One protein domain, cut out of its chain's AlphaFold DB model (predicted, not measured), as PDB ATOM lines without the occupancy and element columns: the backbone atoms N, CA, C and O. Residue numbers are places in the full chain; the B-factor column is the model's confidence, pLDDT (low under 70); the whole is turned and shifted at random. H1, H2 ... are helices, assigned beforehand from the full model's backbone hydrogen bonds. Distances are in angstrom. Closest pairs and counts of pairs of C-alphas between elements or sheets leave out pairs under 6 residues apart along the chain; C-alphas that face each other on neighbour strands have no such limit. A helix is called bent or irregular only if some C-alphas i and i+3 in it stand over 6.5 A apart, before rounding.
ATOM      1  N   THR A   2     -33.163   9.193 -56.766       87.19
ATOM      2  CA  THR A   2     -33.914   8.108 -56.097       87.19
ATOM      3  C   THR A   2     -33.664   8.081 -54.584       87.19
ATOM      4  O   THR A   2     -32.665   8.625 -54.107       87.19
ATOM      5  N   THR A   3     -34.551   7.433 -53.818       86.81
ATOM      6  CA  THR A   3     -34.411   7.264 -52.357       86.81
ATOM      7  C   THR A   3     -33.104   6.560 -51.988       86.81
ATOM      8  O   THR A   3     -32.433   6.967 -51.045       86.81
ATOM      9  N   GLN A   4     -32.699   5.555 -52.763       88.38
ATOM     10  CA  GLN A   4     -31.447   4.821 -52.591       88.38
ATOM     11  C   GLN A   4     -30.229   5.747 -52.684       88.38
ATOM     12  O   GLN A   4     -29.362   5.726 -51.814       88.38
ATOM     13  N   ILE A   5     -30.191   6.600 -53.714       88.81
ATOM     14  CA  ILE A   5     -29.097   7.555 -53.938       88.81
ATOM     15  C   ILE A   5     -29.054   8.593 -52.810       88.81
ATOM     16  O   ILE A   5     -27.985   8.913 -52.294       88.81
ATOM     17  N   LEU A   6     -30.218   9.085 -52.374       89.81
ATOM     18  CA  LEU A   6     -30.316   9.989 -51.226       89.81
ATOM     19  C   LEU A   6     -29.777   9.341 -49.943       89.81
ATOM     20  O   LEU A   6     -28.966   9.950 -49.247       89.81
ATOM     21  N   LEU A   7     -30.180   8.101 -49.648       88.56
ATOM     22  CA  LEU A   7     -29.703   7.353 -48.483       88.56
ATOM     23  C   LEU A   7     -28.194   7.106 -48.545       88.56
ATOM     24  O   LEU A   7     -27.513   7.298 -47.536       88.56
ATOM     25  N   TYR A   8     -27.662   6.759 -49.718       90.56
ATOM     26  CA  TYR A   8     -26.224   6.611 -49.935       90.56
ATOM     27  C   TYR A   8     -25.469   7.890 -49.568       90.56
ATOM     28  O   TYR A   8     -24.547   7.852 -48.751       90.56
ATOM     29  N   TYR A   9     -25.913   9.042 -50.078       91.50
ATOM     30  CA  TYR A   9     -25.302  10.324 -49.739       91.50
ATOM     31  C   TYR A   9     -25.451  10.680 -48.260       91.50
ATOM     32  O   TYR A   9     -24.483  11.126 -47.645       91.50
ATOM     33  N   CYS A  10     -26.611  10.441 -47.643       89.25
ATOM     34  CA  CYS A  10     -26.783  10.639 -46.204       89.25
ATOM     35  C   CYS A  10     -25.781   9.808 -45.391       89.25
ATOM     36  O   CYS A  10     -25.167  10.330 -44.457       89.25
ATOM     37  N   VAL A  11     -25.580   8.539 -45.754       87.88
ATOM     38  CA  VAL A  11     -24.607   7.655 -45.102       87.88
ATOM     39  C   VAL A  11     -23.179   8.140 -45.349       87.88
ATOM     40  O   VAL A  11     -22.413   8.237 -44.390       87.88
ATOM     41  N   ALA A  12     -22.824   8.508 -46.582       88.56
ATOM     42  CA  ALA A  12     -21.502   9.035 -46.922       88.56
ATOM     43  C   ALA A  12     -21.176  10.310 -46.125       88.56
ATOM     44  O   ALA A  12     -20.109  10.417 -45.513       88.56
ATOM     45  N   LEU A  13     -22.122  11.249 -46.039       88.12
ATOM     46  CA  LEU A  13     -21.999  12.453 -45.216       88.12
ATOM     47  C   LEU A  13     -21.858  12.105 -43.729       88.12
ATOM     48  O   LEU A  13     -20.979  12.633 -43.046       88.12
ATOM     49  N   HIS A  14     -22.675  11.177 -43.221       84.06
ATOM     50  CA  HIS A  14     -22.628  10.763 -41.819       84.06
ATOM     51  C   HIS A  14     -21.306  10.084 -41.453       84.06
ATOM     52  O   HIS A  14     -20.743  10.355 -40.392       84.06
ATOM     53  N   LYS A  15     -20.766   9.235 -42.331       85.81
ATOM     54  CA  LYS A  15     -19.459   8.591 -42.140       85.81
ATOM     55  C   LYS A  15     -18.329   9.610 -42.049       85.81
ATOM     56  O   LYS A  15     -17.349   9.345 -41.368       85.81
ATOM     57  N   ASN A  16     -18.490  10.796 -42.635       85.38
ATOM     58  CA  ASN A  16     -17.541  11.902 -42.526       85.38
ATOM     59  C   ASN A  16     -17.744  12.789 -41.281       85.38
ATOM     60  O   ASN A  16     -17.000  13.754 -41.099       85.38
ATOM     61  N   LYS A  17     -18.693  12.469 -40.385       83.75
ATOM     62  CA  LYS A  17     -18.989  13.257 -39.172       83.75
ATOM     63  C   LYS A  17     -17.749  13.547 -38.318       83.75
ATOM     64  O   LYS A  17     -17.655  14.631 -37.754       83.75
ATOM     65  N   PHE A  18     -16.792  12.619 -38.243       82.62
ATOM     66  CA  PHE A  18     -15.557  12.782 -37.461       82.62
ATOM     67  C   PHE A  18     -14.698  13.983 -37.901       82.62
ATOM     68  O   PHE A  18     -13.915  14.495 -37.107       82.62
ATOM     69  N   LYS A  19     -14.862  14.468 -39.140       78.19
ATOM     70  CA  LYS A  19     -14.160  15.652 -39.665       78.19
ATOM     71  C   LYS A  19     -14.704  16.970 -39.100       78.19
ATOM     72  O   LYS A  19     -14.058  18.010 -39.245       78.19
ATOM     73  N   PHE A  20     -15.870  16.931 -38.454       75.50
ATOM     74  CA  PHE A  20     -16.556  18.084 -37.884       75.50
ATOM     75  C   PHE A  20     -16.506  18.001 -36.350       75.50
ATOM     76  O   PHE A  20     -17.308  17.316 -35.717       75.50
ATOM     77  N   SER A  21     -15.529  18.683 -35.750       67.56
ATOM     78  CA  SER A  21     -15.376  18.859 -34.299       67.56
ATOM     79  C   SER A  21     -14.526  20.105 -34.000       67.56
ATOM     80  O   SER A  21     -13.905  20.637 -34.923       67.56
ATOM     81  N   TYR A  22     -14.543  20.585 -32.746       53.72
ATOM     82  CA  TYR A  22     -13.743  21.692 -32.178       53.72
ATOM     83  C   TYR A  22     -13.184  22.699 -33.210       53.72
ATOM     84  O   TYR A  22     -12.076  22.553 -33.717       53.72
ATOM     85  N   GLY A  23     -13.971  23.730 -33.541       61.47
ATOM     86  CA  GLY A  23     -13.573  24.814 -34.456       61.47
ATOM     87  C   GLY A  23     -13.882  24.574 -35.942       61.47
ATOM     88  O   GLY A  23     -14.024  25.537 -36.693       61.47
ATOM     89  N   ARG A  24     -14.094  23.322 -36.376       63.47
ATOM     90  CA  ARG A  24     -14.524  22.993 -37.750       63.47
ATOM     91  C   ARG A  24     -16.041  22.894 -37.820       63.47
ATOM     92  O   ARG A  24     -16.634  21.849 -37.558       63.47
ATOM     93  N   GLN A  25     -16.678  24.016 -38.134       73.38
ATOM     94  CA  GLN A  25     -18.130  24.094 -38.247       73.38
ATOM     95  C   GLN A  25     -18.589  23.621 -39.634       73.38
ATOM     96  O   GLN A  25     -18.070  24.082 -40.653       73.38
ATOM     97  N   ALA A  26     -19.584  22.729 -39.681       71.38
ATOM     98  CA  ALA A  26     -20.077  22.145 -40.930       71.38
ATOM     99  C   ALA A  26     -20.521  23.207 -41.952       71.38
ATOM    100  O   ALA A  26     -20.224  23.091 -43.132       71.38
ATOM    101  N   ASN A  27     -21.132  24.307 -41.512       76.62
ATOM    102  CA  ASN A  27     -21.537  25.412 -42.387       76.62
ATOM    103  C   ASN A  27     -20.374  26.114 -43.121       76.62
ATOM    104  O   ASN A  27     -20.635  26.850 -44.069       76.62
ATOM    105  N   ARG A  28     -19.115  25.909 -42.711       75.12
ATOM    106  CA  ARG A  28     -17.929  26.482 -43.373       75.12
ATOM    107  C   ARG A  28     -17.224  25.478 -44.279       75.12
ATOM    108  O   ARG A  28     -16.848  25.823 -45.392       75.12
ATOM    109  N   THR A  29     -17.056  24.242 -43.814       77.31
ATOM    110  CA  THR A  29     -16.207  23.240 -44.481       77.31
ATOM    111  C   THR A  29     -16.982  22.166 -45.241       77.31
ATOM    112  O   THR A  29     -16.371  21.387 -45.964       77.31
ATOM    113  N   LEU A  30     -18.318  22.123 -45.144       81.44
ATOM    114  CA  LEU A  30     -19.128  21.120 -45.850       81.44
ATOM    115  C   LEU A  30     -18.965  21.199 -47.373       81.44
ATOM    116  O   LEU A  30     -18.909  20.164 -48.021       81.44
ATOM    117  N   LYS A  31     -18.818  22.408 -47.935       84.38
ATOM    118  CA  LYS A  31     -18.602  22.609 -49.381       84.38
ATOM    119  C   LYS A  31     -17.295  21.998 -49.898       84.38
ATOM    120  O   LYS A  31     -17.163  21.786 -51.092       84.38
ATOM    121  N   GLN A  32     -16.333  21.765 -49.009       84.06
ATOM    122  CA  GLN A  32     -15.021  21.202 -49.334       84.06
ATOM    123  C   GLN A  32     -14.971  19.691 -49.088       84.06
ATOM    124  O   GLN A  32     -13.923  19.078 -49.273       84.06
ATOM    125  N   LEU A  33     -16.064  19.088 -48.606       85.25
ATOM    126  CA  LEU A  33     -16.104  17.664 -48.325       85.25
ATOM    127  C   LEU A  33     -16.198  16.897 -49.653       85.25
ATOM    128  O   LEU A  33     -17.228  17.007 -50.318       85.25
ATOM    129  N   PRO A  34     -15.179  16.101 -50.027       85.44
ATOM    130  CA  PRO A  34     -15.292  15.250 -51.198       85.44
ATOM    131  C   PRO A  34     -16.370  14.198 -50.934       85.44
ATOM    132  O   PRO A  34     -16.348  13.509 -49.907       85.44
ATOM    133  N   ILE A  35     -17.319  14.103 -51.856       86.38
ATOM    134  CA  ILE A  35     -18.347  13.067 -51.897       86.38
ATOM    135  C   ILE A  35     -18.336  12.439 -53.293       86.38
ATOM    136  O   ILE A  35     -17.976  13.140 -54.238       86.38
ATOM    137  N   PRO A  36     -18.714  11.158 -53.425       86.81
ATOM    138  CA  PRO A  36     -18.742  10.496 -54.721       86.81
ATOM    139  C   PRO A  36     -19.664  11.214 -55.704       86.81
ATOM    140  O   PRO A  36     -20.750  11.668 -55.322       86.81
ATOM    141  N   ASP A  37     -19.266  11.291 -56.966       89.94
ATOM    142  CA  ASP A  37     -20.186  11.736 -58.011       89.94
ATOM    143  C   ASP A  37     -21.349  10.736 -58.157       89.94
ATOM    144  O   ASP A  37     -21.242   9.565 -57.790       89.94
ATOM    145  N   ILE A  38     -22.492  11.178 -58.685       88.56
ATOM    146  CA  ILE A  38     -23.655  10.301 -58.876       88.56
ATOM    147  C   ILE A  38     -23.343   9.120 -59.810       88.56
ATOM    148  O   ILE A  38     -23.944   8.049 -59.679       88.56
ATOM    149  N   SER A  39     -22.395   9.308 -60.734       89.50
ATOM    150  CA  SER A  39     -21.880   8.271 -61.630       89.50
ATOM    151  C   SER A  39     -21.001   7.239 -60.918       89.50
ATOM    152  O   SER A  39     -20.962   6.090 -61.349       89.50
ATOM    153  N   GLU A  40     -20.374   7.600 -59.795       91.06
ATOM    154  CA  GLU A  40     -19.507   6.718 -59.002       91.06
ATOM    155  C   GLU A  40     -20.295   5.833 -58.020       91.06
ATOM    156  O   GLU A  40     -19.724   4.956 -57.369       91.06
ATOM    157  N   ILE A  41     -21.609   6.047 -57.889       90.50
ATOM    158  CA  ILE A  41     -22.460   5.236 -57.013       90.50
ATOM    159  C   ILE A  41     -22.637   3.835 -57.622       90.50
ATOM    160  O   ILE A  41     -23.176   3.738 -58.731       90.50
ATOM    161  N   PRO A  42     -22.289   2.758 -56.888       92.12
ATOM    162  CA  PRO A  42     -22.433   1.388 -57.374       92.12
ATOM    163  C   PRO A  42     -23.876   1.041 -57.767       92.12
ATOM    164  O   PRO A  42     -24.839   1.445 -57.102       92.12
ATOM    165  N   GLU A  43     -24.039   0.265 -58.837       89.88
ATOM    166  CA  GLU A  43     -25.354  -0.133 -59.361       89.88
ATOM    167  C   GLU A  43     -26.158  -0.976 -58.360       89.88
ATOM    168  O   GLU A  43     -27.387  -0.898 -58.322       89.88
ATOM    169  N   GLU A  44     -25.479  -1.728 -57.495       89.75
ATOM    170  CA  GLU A  44     -26.081  -2.514 -56.418       89.75
ATOM    171  C   GLU A  44     -26.866  -1.627 -55.449       89.75
ATOM    172  O   GLU A  44     -27.943  -2.003 -54.993       89.75
ATOM    173  N   ILE A  45     -26.362  -0.420 -55.173       86.69
ATOM    174  CA  ILE A  45     -27.043   0.552 -54.316       86.69
ATOM    175  C   ILE A  45     -28.269   1.117 -55.024       86.69
ATOM    176  O   ILE A  45     -29.324   1.240 -54.408       86.69
ATOM    177  N   LYS A  46     -28.166   1.425 -56.322       86.12
ATOM    178  CA  LYS A  46     -29.295   1.958 -57.106       86.12
ATOM    179  C   LYS A  46     -30.454   0.962 -57.184       86.12
ATOM    180  O   LYS A  46     -31.608   1.383 -57.203       86.12
ATOM    181  N   LYS A  47     -30.139  -0.337 -57.186       87.31
ATOM    182  CA  LYS A  47     -31.099  -1.451 -57.224       87.31
ATOM    183  C   LYS A  47     -31.494  -1.972 -55.841       87.31
ATOM    184  O   LYS A  47     -32.302  -2.891 -55.758       87.31
ATOM    185  N   TYR A  48     -30.937  -1.411 -54.767       84.88
ATOM    186  CA  TYR A  48     -31.214  -1.879 -53.417       84.88
ATOM    187  C   TYR A  48     -32.687  -1.659 -53.058       84.88
ATOM    188  O   TYR A  48     -33.218  -0.547 -53.188       84.88
ATOM    189  N   ASP A  49     -33.336  -2.720 -52.577       82.62
ATOM    190  CA  ASP A  49     -34.704  -2.635 -52.090       82.62
ATOM    191  C   ASP A  49     -34.731  -1.988 -50.702       82.62
ATOM    192  O   ASP A  49     -34.341  -2.568 -49.688       82.62
ATOM    193  N   VAL A  50     -35.201  -0.745 -50.667       79.19
ATOM    194  CA  VAL A  50     -35.358   0.019 -49.427       79.19
ATOM    195  C   VAL A  50     -36.542  -0.513 -48.605       79.19
ATOM    196  O   VAL A  50     -36.582  -0.309 -47.394       79.19
ATOM    197  N   GLN A  51     -37.471  -1.251 -49.222       81.62
ATOM    198  CA  GLN A  51     -38.661  -1.826 -48.592       81.62
ATOM    199  C   GLN A  51     -38.385  -3.202 -47.978       81.62
ATOM    200  O   GLN A  51     -39.140  -4.155 -48.159       81.62
TER     201      GLN A  51
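This is residues 2 to 51 of the 221 residues of the protein "Methylase_S domain-containing protein" of Mammaliicoccus sciuri (UniProt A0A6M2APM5). The printed part makes one long, narrow loop, running out along helix H1, turning at the far end through residues 16 to 25 and the short helix H2, and coming back through residues 33 to 42 to the small helix H3. H3 packs on the early part of H1, residues 4 to 8, near where the printed part begins, while H2 sits at the other end without touching either helix. The 50 printed residues hold three named helices, H1, H2 and H3 in that order, and no named strand; the class is all helix, though under half of the residues, 24 of 50, are in named elements. The whole is loose, with a radius of gyration of the C-alphas of 13.0 A, and elongated, with spans of 39 by 22 by 14 A.

H1, residues 3 to 15, and H3, residues 43 to 46, touch, with 5 pairs of C-alphas within 8 A. Their closest C-alphas are those of Gln 4 and Lys 46, 5.8 A apart, and their centres are 12.3 A apart. H1 touches H3 with residues 4 to 8 alone. H2, residues 26 to 32, is apart from H1. H2 is also apart from H3. Every O i to N i+4 pair of H1 is within hydrogen-bond range; in H2 1 of 3 such pairs is, beside 2 of 4 O i to N i+3 pairs, and H3 is too short for an O i to N i+4 pair but has its one O i to N i+3 pair within range.

H1 runs from Thr 3, C-alpha at (-34.411, 7.264, -52.357), to Lys 15, C-alpha at (-19.459, 8.591, -42.140), 18.2 A from first to last C-alpha. It is the longest helix, with 13 residues. H2 runs from Ala 26 to Gln 32, 9.9 A from first to last C-alpha. H2 is irregular: C-alphas 28 and 31 are 7.2 A apart. H3 runs from Glu 43 to Lys 46, 5.0 A from first to last C-alpha, and ends at C-alpha 46, (-29.295, 1.958, -57.106).

The two C-alphas farthest apart are those of Gly 23 and Gln 51, 39.2 A. The first and last printed C-alphas, those of Thr 2 and Gln 51, are 13.3 A apart. The printed part runs from residue 2 to residue 51 and has no cut. The links from H1 to H2 and from H2 to H3 have 10 residues each and are short; there is no long link. The mean pLDDT of the printed part is 83.3, and residues 21 to 24 are under 70, the stretch where the model's confidence is low.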